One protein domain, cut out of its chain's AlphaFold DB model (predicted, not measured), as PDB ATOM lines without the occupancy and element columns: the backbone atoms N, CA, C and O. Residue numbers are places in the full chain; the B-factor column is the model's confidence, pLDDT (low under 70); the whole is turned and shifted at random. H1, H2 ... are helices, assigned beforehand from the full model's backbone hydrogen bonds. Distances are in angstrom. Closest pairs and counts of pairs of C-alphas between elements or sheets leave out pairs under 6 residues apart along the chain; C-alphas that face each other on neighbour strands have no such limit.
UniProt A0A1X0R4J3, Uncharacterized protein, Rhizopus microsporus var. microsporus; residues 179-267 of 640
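Overview. This is residues 179 to 267 of the 640 residues of an uncharacterized protein of Rhizopus microsporus var. microsporus (UniProt A0A1X0R4J3). A crossed cluster of helices is built round H2 as the hub: residues 179 to 187 of the longest helix, H1, and the helix H5 pack on H2 at steep angles, and the small H4 touches residues 216 to 217 of H2. H3 packs on H1 alone, near the middle of H1. The printed part has 89 residues, with named helices H1 to H5 in that order and no named strand: all helix. It is compact, with a radius of gyration of the C-alphas of 12.5 A, and spans 37 by 29 by 22 A.

Arrangement. H1, residues 179 to 197, touches H2, residues 206 to 217, with residues 179 to 187 alone; the closest C-alphas, of Gly 183 and Phe 213, are 5.3 A apart, at a steep tilt of 65 degrees. H3, residues 224 to 237, touches residues 186 to 190 of H1, closest at the C-alphas of Tyr 190 and Ser 229, 6.5 A. H4, residues 241 to 247, touches residues 216 to 217 of H2; the closest C-alphas, of Ala 217 and Tyr 247, are 4.9 A apart. H5, residues 253 to 267, touches H2 at a steep tilt of 50 degrees, opposite ways, closest at the C-alphas of Gln 206 and Lys 261, 4.9 A. H3 and H5 are apart. Every O i to N i+4 pair is within hydrogen-bond range in H3 and H5, against 13 of 15 in H1, 5 of 8 in H2 and 1 of 3 in H4, where 2 of 4 O i to N i+3 pairs are.

Along the chain. H1 begins at C-alpha 179 (328.075, 183.267, 234.555) and is 25.9 A long. H2 measures 16.2 A, H3 20.1 A and H4 10.5 A. H5, 20.7 A, ends at C-alpha 267 (321.308, 197.372, 239.793).

Size, cuts and confidence. The C-alphas of Gly 198 and Arg 251, the two farthest apart, are 37.4 A apart. The printed part has no cut and no long link. The model's pLDDT is under 70 at residues 179 to 181, 217 to 226 and 236 to 255.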
ATOM      1  N   PRO A 179     328.537 182.706 233.278       64.25
ATOM      2  CA  PRO A 179     328.075 183.267 234.555       64.25
ATOM      3  C   PRO A 179     327.781 184.780 234.531       64.25
ATOM      4  O   PRO A 179     326.896 185.245 235.250       64.25
ATOM      5  N   VAL A 180     328.456 185.569 233.683       64.19
ATOM      6  CA  VAL A 180     328.144 187.001 233.484       64.19
ATOM      7  C   VAL A 180     326.871 187.241 232.661       64.19
ATOM      8  O   VAL A 180     326.230 188.280 232.835       64.19
ATOM      9  N   TYR A 181     326.470 186.324 231.782       67.88
ATOM     10  CA  TYR A 181     325.169 186.379 231.113       67.88
ATOM     11  C   TYR A 181     324.060 185.797 231.989       67.88
ATOM     12  O   TYR A 181     323.006 186.421 232.130       67.88
ATOM     13  N   ASP A 182     324.314 184.647 232.600       71.00
ATOM     14  CA  ASP A 182     323.286 183.770 233.145       71.00
ATOM     15  C   ASP A 182     323.054 184.022 234.642       71.00
ATOM     16  O   ASP A 182     321.907 184.011 235.085       71.00
ATOM     17  N   GLY A 183     324.082 184.435 235.397       75.88
ATOM     18  CA  GLY A 183     323.951 184.935 236.773       75.88
ATOM     19  C   GLY A 183     322.977 186.118 236.900       75.88
ATOM     20  O   GLY A 183     322.048 186.056 237.707       75.88
ATOM     21  N   PRO A 184     323.091 187.178 236.073       77.31
ATOM     22  CA  PRO A 184     322.088 188.240 235.995       77.31
ATOM     23  C   PRO A 184     320.698 187.783 235.541       77.31
ATOM     24  O   PRO A 184     319.708 188.395 235.938       77.31
ATOM     25  N   ILE A 185     320.581 186.749 234.702       76.31
ATOM     26  CA  ILE A 185     319.274 186.231 234.259       76.31
ATOM     27  C   ILE A 185     318.612 185.440 235.394       76.31
ATOM     28  O   ILE A 185     317.445 185.688 235.698       76.31
ATOM     29  N   PHE A 186     319.362 184.592 236.099       77.94
ATOM     30  CA  PHE A 186     318.880 183.899 237.289       77.94
ATOM     31  C   PHE A 186     318.544 184.874 238.427       77.94
ATOM     32  O   PHE A 186     317.482 184.752 239.031       77.94
ATOM     33  N   ALA A 187     319.359 185.907 238.667       80.56
ATOM     34  CA  ALA A 187     319.039 186.958 239.636       80.56
ATOM     35  C   ALA A 187     317.709 187.663 239.300       80.56
ATOM     36  O   ALA A 187     316.875 187.868 240.181       80.56
ATOM     37  N   ASN A 188     317.473 187.982 238.019       80.56
ATOM     38  CA  ASN A 188     316.184 188.499 237.549       80.56
ATOM     39  C   ASN A 188     315.034 187.510 237.823       80.56
ATOM     40  O   ASN A 188     314.000 187.924 238.343       80.56
ATOM     41  N   HIS A 189     315.206 186.223 237.502       78.81
ATOM     42  CA  HIS A 189     314.205 185.180 237.753       78.81
ATOM     43  C   HIS A 189     313.875 185.046 239.250       78.81
ATOM     44  O   HIS A 189     312.703 185.055 239.624       78.81
ATOM     45  N   TYR A 190     314.901 185.008 240.102       82.25
ATOM     46  CA  TYR A 190     314.788 184.929 241.555       82.25
ATOM     47  C   TYR A 190     313.987 186.107 242.129       82.25
ATOM     48  O   TYR A 190     312.956 185.888 242.761       82.25
ATOM     49  N   PHE A 191     314.367 187.358 241.830       82.25
ATOM     50  CA  PHE A 191     313.601 188.525 242.292       82.25
ATOM     51  C   PHE A 191     312.163 188.544 241.754       82.25
ATOM     52  O   PHE A 191     311.246 188.899 242.490       82.25
ATOM     53  N   LEU A 192     311.938 188.140 240.498       80.19
ATOM     54  CA  LEU A 192     310.592 188.051 239.922       80.19
ATOM     55  C   LEU A 192     309.731 186.960 240.578       80.19
ATOM     56  O   LEU A 192     308.513 187.113 240.610       80.19
ATOM     57  N   LYS A 193     310.329 185.887 241.110       81.62
ATOM     58  CA  LYS A 193     309.624 184.870 241.902       81.62
ATOM     59  C   LYS A 193     309.208 185.429 243.265       81.62
ATOM     60  O   LYS A 193     308.021 185.403 243.569       81.62
ATOM     61  N   LEU A 194     310.136 186.042 244.010       82.50
ATOM     62  CA  LEU A 194     309.829 186.707 245.289       82.50
ATOM     63  C   LEU A 194     308.707 187.754 245.130       82.50
ATOM     64  O   LEU A 194     307.752 187.780 245.899       82.50
ATOM     65  N   LEU A 195     308.786 188.581 244.077       82.44
ATOM     66  CA  LEU A 195     307.784 189.606 243.754       82.44
ATOM     67  C   LEU A 195     306.391 189.034 243.445       82.44
ATOM     68  O   LEU A 195     305.401 189.659 243.816       82.44
ATOM     69  N   LYS A 196     306.301 187.873 242.780       81.44
ATOM     70  CA  LYS A 196     305.023 187.185 242.517       81.44
ATOM     71  C   LYS A 196     304.412 186.594 243.783       81.44
ATOM     72  O   LYS A 196     303.202 186.662 243.951       81.44
ATOM     73  N   ASN A 197     305.253 186.030 244.646       80.81
ATOM     74  CA  ASN A 197     304.840 185.354 245.873       80.81
ATOM     75  C   ASN A 197     304.536 186.335 247.027       80.81
ATOM     76  O   ASN A 197     304.109 185.917 248.096       80.81
ATOM     77  N   GLY A 198     304.784 187.639 246.838       75.81
ATOM     78  CA  GLY A 198     304.602 188.678 247.862       75.81
ATOM     79  C   GLY A 198     305.738 188.772 248.893       75.81
ATOM     80  O   GLY A 198     305.741 189.704 249.706       75.81
ATOM     81  N   GLU A 199     306.713 187.862 248.819       78.69
ATOM     82  CA  GLU A 199     307.801 187.641 249.777       78.69
ATOM     83  C   GLU A 199     308.663 188.891 250.059       78.69
ATOM     84  O   GLU A 199     308.671 189.892 249.327       78.69
ATOM     85  N   GLY A 200     309.412 188.835 251.164       78.38
ATOM     86  CA  GLY A 200     310.389 189.859 251.533       78.38
ATOM     87  C   GLY A 200     311.561 189.895 250.548       78.38
ATOM     88  O   GLY A 200     312.176 188.872 250.257       78.38
ATOM     89  N   LEU A 201     311.897 191.082 250.035       82.81
ATOM     90  CA  LEU A 201     313.027 191.237 249.119       82.81
ATOM     91  C   LEU A 201     314.346 191.382 249.896       82.81
ATOM     92  O   LEU A 201     314.463 192.307 250.704       82.81
ATOM     93  N   PRO A 202     315.358 190.532 249.640       84.44
ATOM     94  CA  PRO A 202     316.636 190.607 250.338       84.44
ATOM     95  C   PRO A 202     317.408 191.881 249.979       84.44
ATOM     96  O   PRO A 202     317.313 192.404 248.865       84.44
ATOM     97  N   VAL A 203     318.214 192.365 250.928       85.56
ATOM     98  CA  VAL A 203     318.995 193.599 250.773       85.56
ATOM     99  C   VAL A 203     320.011 193.451 249.639       85.56
ATOM    100  O   VAL A 203     320.856 192.550 249.632       85.56
ATOM    101  N   ILE A 204     319.937 194.369 248.676       85.75
ATOM    102  CA  ILE A 204     320.724 194.322 247.442       85.75
ATOM    103  C   ILE A 204     322.181 194.640 247.758       85.75
ATOM    104  O   ILE A 204     322.538 195.789 247.989       85.75
ATOM    105  N   THR A 205     323.018 193.606 247.786       87.12
ATOM    106  CA  THR A 205     324.417 193.671 248.227       87.12
ATOM    107  C   THR A 205     325.308 192.784 247.363       87.12
ATOM    108  O   THR A 205     324.855 191.780 246.809       87.12
ATOM    109  N   GLN A 206     326.606 193.096 247.315       87.12
ATOM    110  CA  GLN A 206     327.642 192.227 246.756       87.12
ATOM    111  C   GLN A 206     327.535 190.794 247.308       87.12
ATOM    112  O   GLN A 206     327.689 189.850 246.542       87.12
ATOM    113  N   ASN A 207     327.211 190.623 248.598       86.88
ATOM    114  CA  ASN A 207     327.049 189.313 249.239       86.88
ATOM    115  C   ASN A 207     325.844 188.521 248.694       86.88
ATOM    116  O   ASN A 207     325.980 187.345 248.364       86.88
ATOM    117  N   LEU A 208     324.683 189.169 248.523       86.50
ATOM    118  CA  LEU A 208     323.508 188.548 247.899       86.50
ATOM    119  C   LEU A 208     323.837 188.053 246.483       86.50
ATOM    120  O   LEU A 208     323.588 186.895 246.155       86.50
ATOM    121  N   PHE A 209     324.436 188.911 245.654       85.12
ATOM    122  CA  PHE A 209     324.805 188.527 244.291       85.12
ATOM    123  C   PHE A 209     325.922 187.481 244.257       85.12
ATOM    124  O   PHE A 209     325.888 186.609 243.398       85.12
ATOM    125  N   TYR A 210     326.870 187.516 245.194       84.62
ATOM    126  CA  TYR A 210     327.893 186.484 245.346       84.62
ATOM    127  C   TYR A 210     327.282 185.112 245.635       84.62
ATOM    128  O   TYR A 210     327.613 184.159 244.933       84.62
ATOM    129  N   ASN A 211     326.334 185.016 246.569       82.38
ATOM    130  CA  ASN A 211     325.640 183.759 246.855       82.38
ATOM    131  C   ASN A 211     324.816 183.271 245.649       82.38
ATOM    132  O   ASN A 211     324.854 182.087 245.331       82.38
ATOM    133  N   ILE A 212     324.142 184.175 244.925       80.69
ATOM    134  CA  ILE A 212     323.385 183.845 243.702       80.69
ATOM    135  C   ILE A 212     324.309 183.360 242.570       80.69
ATOM    136  O   ILE A 212     323.971 182.416 241.860       80.69
ATOM    137  N   PHE A 213     325.468 183.995 242.377       79.62
ATOM    138  CA  PHE A 213     326.379 183.687 241.267       79.62
ATOM    139  C   PHE A 213     327.267 182.471 241.572       79.62
ATOM    140  O   PHE A 213     327.635 181.748 240.653       79.62
ATOM    141  N   SER A 214     327.595 182.215 242.842       77.94
ATOM    142  CA  SER A 214     328.450 181.081 243.227       77.94
ATOM    143  C   SER A 214     327.725 179.729 243.155       77.94
ATOM    144  O   SER A 214     328.395 178.710 243.004       77.94
ATOM    145  N   ILE A 215     326.381 179.711 243.126       77.00
ATOM    146  CA  ILE A 215     325.582 178.517 242.773       77.00
ATOM    147  C   ILE A 215     326.043 177.927 241.432       77.00
ATOM    148  O   ILE A 215     326.284 176.727 241.351       77.00
ATOM    149  N   PHE A 216     326.268 178.768 240.415       71.44
ATOM    150  CA  PHE A 216     326.782 178.315 239.117       71.44
ATOM    151  C   PHE A 216     328.173 177.680 239.216       71.44
ATOM    152  O   PHE A 216     328.506 176.863 238.374       71.44
ATOM    153  N   ALA A 217     328.978 178.040 240.219       67.75
ATOM    154  CA  ALA A 217     330.328 177.521 240.435       67.75
ATOM    155  C   ALA A 217     330.384 176.365 241.457       67.75
ATOM    156  O   ALA A 217     331.476 176.026 241.914       67.75
ATOM    157  N   GLY A 218     329.240 175.799 241.864       64.12
ATOM    158  CA  GLY A 218     329.178 174.716 242.853       64.12
ATOM    159  C   GLY A 218     329.698 175.113 244.243       64.12
ATOM    160  O   GLY A 218     330.297 174.293 244.936       64.12
ATOM    161  N   GLN A 219     329.559 176.386 244.637       59.97
ATOM    162  CA  GLN A 219     330.096 176.923 245.893       59.97
ATOM    163  C   GLN A 219     329.102 177.870 246.583       59.97
ATOM    164  O   GLN A 219     328.500 178.731 245.947       59.97
ATOM    165  N   GLY A 220     329.007 177.804 247.913       56.81
ATOM    166  CA  GLY A 220     328.335 178.828 248.719       56.81
ATOM    167  C   GLY A 220     327.627 178.292 249.960       56.81
ATOM    168  O   GLY A 220     327.348 177.104 250.082       56.81
ATOM    169  N   LYS A 221     327.287 179.197 250.887       57.50
ATOM    170  CA  LYS A 221     326.289 178.917 251.931       57.50
ATOM    171  C   LYS A 221     324.904 179.125 251.324       57.50
ATOM    172  O   LYS A 221     324.350 180.221 251.370       57.50
ATOM    173  N   HIS A 222     324.404 178.088 250.665       60.28
ATOM    174  CA  HIS A 222     323.129 178.127 249.963       60.28
ATOM    175  C   HIS A 222     321.951 178.121 250.946       60.28
ATOM    176  O   HIS A 222     321.878 177.269 251.828       60.28
ATOM    177  N   THR A 223     320.994 179.032 250.768       58.78
ATOM    178  CA  THR A 223     319.664 178.885 251.380       58.78
ATOM    179  C   THR A 223     318.830 177.890 250.577       58.78
ATOM    180  O   THR A 223     318.920 177.863 249.344       58.78
ATOM    181  N   SER A 224     317.962 177.128 251.249       62.31
ATOM    182  CA  SER A 224     317.023 176.175 250.631       62.31
ATOM    183  C   SER A 224     316.306 176.753 249.415       62.31
ATOM    184  O   SER A 224     316.176 176.107 248.378       62.31
ATOM    185  N   ASP A 225     315.865 178.001 249.525       67.56
ATOM    186  CA  ASP A 225     314.933 178.591 248.571       67.56
ATOM    187  C   ASP A 225     315.653 179.263 247.400       67.56
ATOM    188  O   ASP A 225     315.071 179.408 246.322       67.56
ATOM    189  N   SER A 226     316.954 179.550 247.544       68.31
ATOM    190  CA  SER A 226     317.812 179.862 246.396       68.31
ATOM    191  C   SER A 226     318.108 178.601 245.570       68.31
ATOM    192  O   SER A 226     317.976 178.667 244.349       68.31
ATOM    193  N   ILE A 227     318.342 177.435 246.197       72.25
ATOM    194  CA  ILE A 227     318.479 176.137 245.497       72.25
ATOM    195  C   ILE A 227     317.177 175.750 244.784       72.25
ATOM    196  O   ILE A 227     317.188 175.521 243.576       72.25
ATOM    197  N   LYS A 228     316.031 175.731 245.487       76.62
ATOM    198  CA  LYS A 228     314.715 175.417 244.887       76.62
ATOM    199  C   LYS A 228     314.399 176.332 243.698       76.62
ATOM    200  O   LYS A 228     313.825 175.900 242.704       76.62
ATOM    201  N   SER A 229     314.768 177.612 243.791       75.38
ATOM    202  CA  SER A 229     314.562 178.581 242.708       75.38
ATOM    203  C   SER A 229     315.570 178.437 241.569       75.38
ATOM    204  O   SER A 229     315.228 178.778 240.438       75.38
ATOM    205  N   PHE A 230     316.774 177.929 241.844       76.75
ATOM    206  CA  PHE A 230     317.771 177.589 240.833       76.75
ATOM    207  C   PHE A 230     317.388 176.328 240.055       76.75
ATOM    208  O   PHE A 230     317.421 176.346 238.832       76.75
ATOM    209  N   LYS A 231     316.911 175.274 240.732       76.06
ATOM    210  CA  LYS A 231     316.407 174.065 240.064       76.06
ATOM    211  C   LYS A 231     315.274 174.401 239.085       76.06
ATOM    212  O   LYS A 231     315.386 174.106 237.900       76.06
ATOM    213  N   ALA A 232     314.273 175.157 239.547       75.50
ATOM    214  CA  ALA A 232     313.187 175.664 238.702       75.50
ATOM    215  C   ALA A 232     313.667 176.610 237.577       75.50
ATOM    216  O   ALA A 232     313.022 176.735 236.534       75.50
ATOM    217  N   PHE A 233     314.802 177.294 237.759       76.56
ATOM    218  CA  PHE A 233     315.420 178.097 236.701       76.56
ATOM    219  C   PHE A 233     316.053 177.212 235.619       76.56
ATOM    220  O   PHE A 233     315.782 177.431 234.443       76.56
ATOM    221  N   CYS A 234     316.826 176.189 235.993       71.81
ATOM    222  CA  CYS A 234     317.375 175.204 235.058       71.81
ATOM    223  C   CYS A 234     316.263 174.481 234.283       71.81
ATOM    224  O   CYS A 234     316.287 174.470 233.055       71.81
ATOM    225  N   GLU A 235     315.238 173.987 234.989       72.31
ATOM    226  CA  GLU A 235     314.043 173.353 234.408       72.31
ATOM    227  C   GLU A 235     313.339 174.281 233.388       72.31
ATOM    228  O   GLU A 235     312.965 173.840 232.307       72.31
ATOM    229  N   SER A 236     313.223 175.586 233.675       66.06
ATOM    230  CA  SER A 236     312.593 176.571 232.769       66.06
ATOM    231  C   SER A 236     313.495 177.127 231.656       66.06
ATOM    232  O   SER A 236     313.014 177.890 230.814       66.06
ATOM    233  N   THR A 237     314.783 176.775 231.631       63.09
ATOM    234  CA  THR A 237     315.758 177.258 230.630       63.09
ATOM    235  C   THR A 237     316.470 176.143 229.863       63.09
ATOM    236  O   THR A 237     317.307 176.442 229.012       63.09
ATOM    237  N   SER A 238     316.132 174.879 230.138       64.88
ATOM    238  CA  SER A 238     316.816 173.681 229.626       64.88
ATOM    239  C   SER A 238     318.317 173.628 229.951       64.88
ATOM    240  O   SER A 238     319.072 172.956 229.251       64.88
ATOM    241  N   LEU A 239     318.760 174.334 230.998       63.91
ATOM    242  CA  LEU A 239     320.165 174.386 231.407       63.91
ATOM    243  C   LEU A 239     320.535 173.097 232.154       63.91
ATOM    244  O   LEU A 239     319.923 172.778 233.176       63.91
ATOM    245  N   THR A 240     321.523 172.354 231.660       58.69
ATOM    246  CA  THR A 240     321.822 171.008 232.174       58.69
ATOM    247  C   THR A 240     322.785 171.028 233.374       58.69
ATOM    248  O   THR A 240     323.691 171.862 233.422       58.69
ATOM    249  N   PRO A 241     322.669 170.096 234.346       56.72
ATOM    250  CA  PRO A 241     323.633 169.991 235.449       56.72
ATOM    251  C   PRO A 241     325.082 169.778 234.976       56.72
ATOM    252  O   PRO A 241     326.002 170.371 235.527       56.72
ATOM    253  N   SER A 242     325.282 169.037 233.883       57.78
ATOM    254  CA  SER A 242     326.596 168.810 233.265       57.78
ATOM    255  C   SER A 242     327.176 170.039 232.545       57.78
ATOM    256  O   SER A 242     328.344 170.039 232.145       57.78
ATOM    257  N   GLU A 243     326.408 171.122 232.384       58.16
ATOM    258  CA  GLU A 243     326.960 172.441 232.070       58.16
ATOM    259  C   GLU A 243     327.473 173.168 233.316       58.16
ATOM    260  O   GLU A 243     328.452 173.901 233.193       58.16
ATOM    261  N   LEU A 244     326.902 172.930 234.507       57.34
ATOM    262  CA  LEU A 244     327.382 173.543 235.750       57.34
ATOM    263  C   LEU A 244     328.744 173.014 236.203       57.34
ATOM    264  O   LEU A 244     329.579 173.811 236.632       57.34
ATOM    265  N   ASP A 245     329.011 171.713 236.077       58.59
ATOM    266  CA  ASP A 245     330.282 171.128 236.536       58.59
ATOM    267  C   ASP A 245     331.503 171.739 235.822       58.59
ATOM    268  O   ASP A 245     332.578 171.896 236.407       58.59
ATOM    269  N   LYS A 246     331.319 172.223 234.586       59.94
ATOM    270  CA  LYS A 246     332.331 172.980 233.825       59.94
ATOM    271  C   LYS A 246     332.758 174.269 234.546       59.94
ATOM    272  O   LYS A 246     333.871 174.760 234.333       59.94
ATOM    273  N   TYR A 247     331.913 174.821 235.416       54.56
ATOM    274  CA  TYR A 247     332.172 176.040 236.182       54.56
ATOM    275  C   TYR A 247     332.729 175.807 237.596       54.56
ATOM    276  O   TYR A 247     333.160 176.780 238.218       54.56
ATOM    277  N   ALA A 248     332.817 174.560 238.081       56.44
ATOM    278  CA  ALA A 248     333.199 174.187 239.456       56.44
ATOM    279  C   ALA A 248     334.691 174.413 239.829       56.44
ATOM    280  O   ALA A 248     335.277 173.727 240.668       56.44
ATOM    281  N   ASN A 249     335.357 175.384 239.198       59.34
ATOM    282  CA  ASN A 249     336.794 175.610 239.302       59.34
ATOM    283  C   ASN A 249     337.144 176.728 240.303       59.34
ATOM    284  O   ASN A 249     336.851 177.908 240.085       59.34
ATOM    285  N   LYS A 250     337.886 176.384 241.368       55.91
ATOM    286  CA  LYS A 250     338.246 177.284 242.490       55.91
ATOM    287  C   LYS A 250     338.920 178.611 242.081       55.91
ATOM    288  O   LYS A 250     338.885 179.575 242.842       55.91
ATOM    289  N   ARG A 251     339.512 178.700 240.880       56.09
ATOM    290  CA  ARG A 251     340.182 179.917 240.369       56.09
ATOM    291  C   ARG A 251     339.217 181.080 240.071       56.09
ATOM    292  O   ARG A 251     339.648 182.232 240.110       56.09
ATOM    293  N   TYR A 252     337.933 180.815 239.814       62.78
ATOM    294  CA  TYR A 252     336.974 181.832 239.344       62.78
ATOM    295  C   TYR A 252     336.289 182.643 240.456       62.78
ATOM    296  O   TYR A 252     335.831 183.761 240.209       62.78
ATOM    297  N   VAL A 253     336.293 182.144 241.697       65.94
ATOM    298  CA  VAL A 253     335.631 182.746 242.875       65.94
ATOM    299  C   VAL A 253     335.991 184.227 243.082       65.94
ATOM    300  O   VAL A 253     335.132 185.072 243.338       65.94
ATOM    301  N   ILE A 254     337.270 184.568 242.909       65.19
ATOM    302  CA  ILE A 254     337.787 185.937 243.075       65.19
ATOM    303  C   ILE A 254     337.171 186.889 242.038       65.19
ATOM    304  O   ILE A 254     336.888 188.050 242.334       65.19
ATOM    305  N   ILE A 255     336.928 186.385 240.829       69.00
ATOM    306  CA  ILE A 255     336.408 187.165 239.710       69.00
ATOM    307  C   ILE A 255     334.887 187.338 239.843       69.00
ATOM    308  O   ILE A 255     334.386 188.448 239.652       69.00
ATOM    309  N   ILE A 256     334.173 186.299 240.301       73.25
ATOM    310  CA  ILE A 256     332.755 186.378 240.699       73.25
ATOM    311  C   ILE A 256     332.553 187.486 241.749       73.25
ATOM    312  O   ILE A 256     331.650 188.312 241.613       73.25
ATOM    313  N   SER A 257     333.429 187.590 242.754       76.88
ATOM    314  CA  SER A 257     333.370 188.666 243.759       76.88
ATOM    315  C   SER A 257     333.497 190.078 243.153       76.88
ATOM    316  O   SER A 257     332.742 190.982 243.516       76.88
ATOM    317  N   SER A 258     334.374 190.280 242.162       71.69
ATOM    318  CA  SER A 258     334.471 191.561 241.437       71.69
ATOM    319  C   SER A 258     333.232 191.853 240.576       71.69
ATOM    320  O   SER A 258     332.742 192.986 240.519       71.69
ATOM    321  N   MET A 259     332.683 190.828 239.919       74.56
ATOM    322  CA  MET A 259     331.510 190.946 239.045       74.56
ATOM    323  C   MET A 259     330.236 191.260 239.812       74.56
ATOM    324  O   MET A 259     329.454 192.101 239.381       74.56
ATOM    325  N   THR A 260     330.051 190.639 240.969       81.38
ATOM    326  CA  THR A 260     328.874 190.827 241.826       81.38
ATOM    327  C   THR A 260     328.843 192.230 242.430       81.38
ATOM    328  O   THR A 260     327.782 192.848 242.466       81.38
ATOM    329  N   LYS A 261     330.009 192.820 242.739       83.00
ATOM    330  CA  LYS A 261     330.140 194.246 243.098       83.00
ATOM    331  C   LYS A 261     329.801 195.189 241.936       83.00
ATOM    332  O   LYS A 261     329.116 196.200 242.115       83.00
ATOM    333  N   GLN A 262     330.266 194.863 240.727       76.12
ATOM    334  CA  GLN A 262     329.923 195.611 239.510       76.12
ATOM    335  C   GLN A 262     328.422 195.505 239.191       76.12
ATOM    336  O   GLN A 262     327.815 196.502 238.804       76.12
ATOM    337  N   TYR A 263     327.811 194.337 239.397       80.88
ATOM    338  CA  TYR A 263     326.389 194.097 239.166       80.88
ATOM    339  C   TYR A 263     325.501 194.766 240.224       80.88
ATOM    340  O   TYR A 263     324.540 195.425 239.843       80.88
ATOM    341  N   GLU A 264     325.871 194.735 241.510       85.69
ATOM    342  CA  GLU A 264     325.206 195.521 242.563       85.69
ATOM    343  C   GLU A 264     325.169 197.009 242.196       85.69
ATOM    344  O   GLU A 264     324.110 197.636 242.192       85.69
ATOM    345  N   THR A 265     326.323 197.556 241.804       82.00
ATOM    346  CA  THR A 265     326.453 198.957 241.383       82.00
ATOM    347  C   THR A 265     325.566 199.262 240.171       82.00
ATOM    348  O   THR A 265     324.945 200.321 240.104       82.00
ATOM    349  N   LEU A 266     325.476 198.347 239.200       79.25
ATOM    350  CA  LEU A 266     324.580 198.492 238.049       79.25
ATOM    351  C   LEU A 266     323.104 198.476 238.475       79.25
ATOM    352  O   LEU A 266     322.357 199.362 238.062       79.25
ATOM    353  N   VAL A 267     322.691 197.516 239.309       79.06
ATOM    354  CA  VAL A 267     321.308 197.372 239.793       79.06
ATOM    355  C   VAL A 267     320.869 198.608 240.582       79.06
ATOM    356  O   VAL A 267     319.834 199.184 240.245       79.06
TER     357      VAL A 267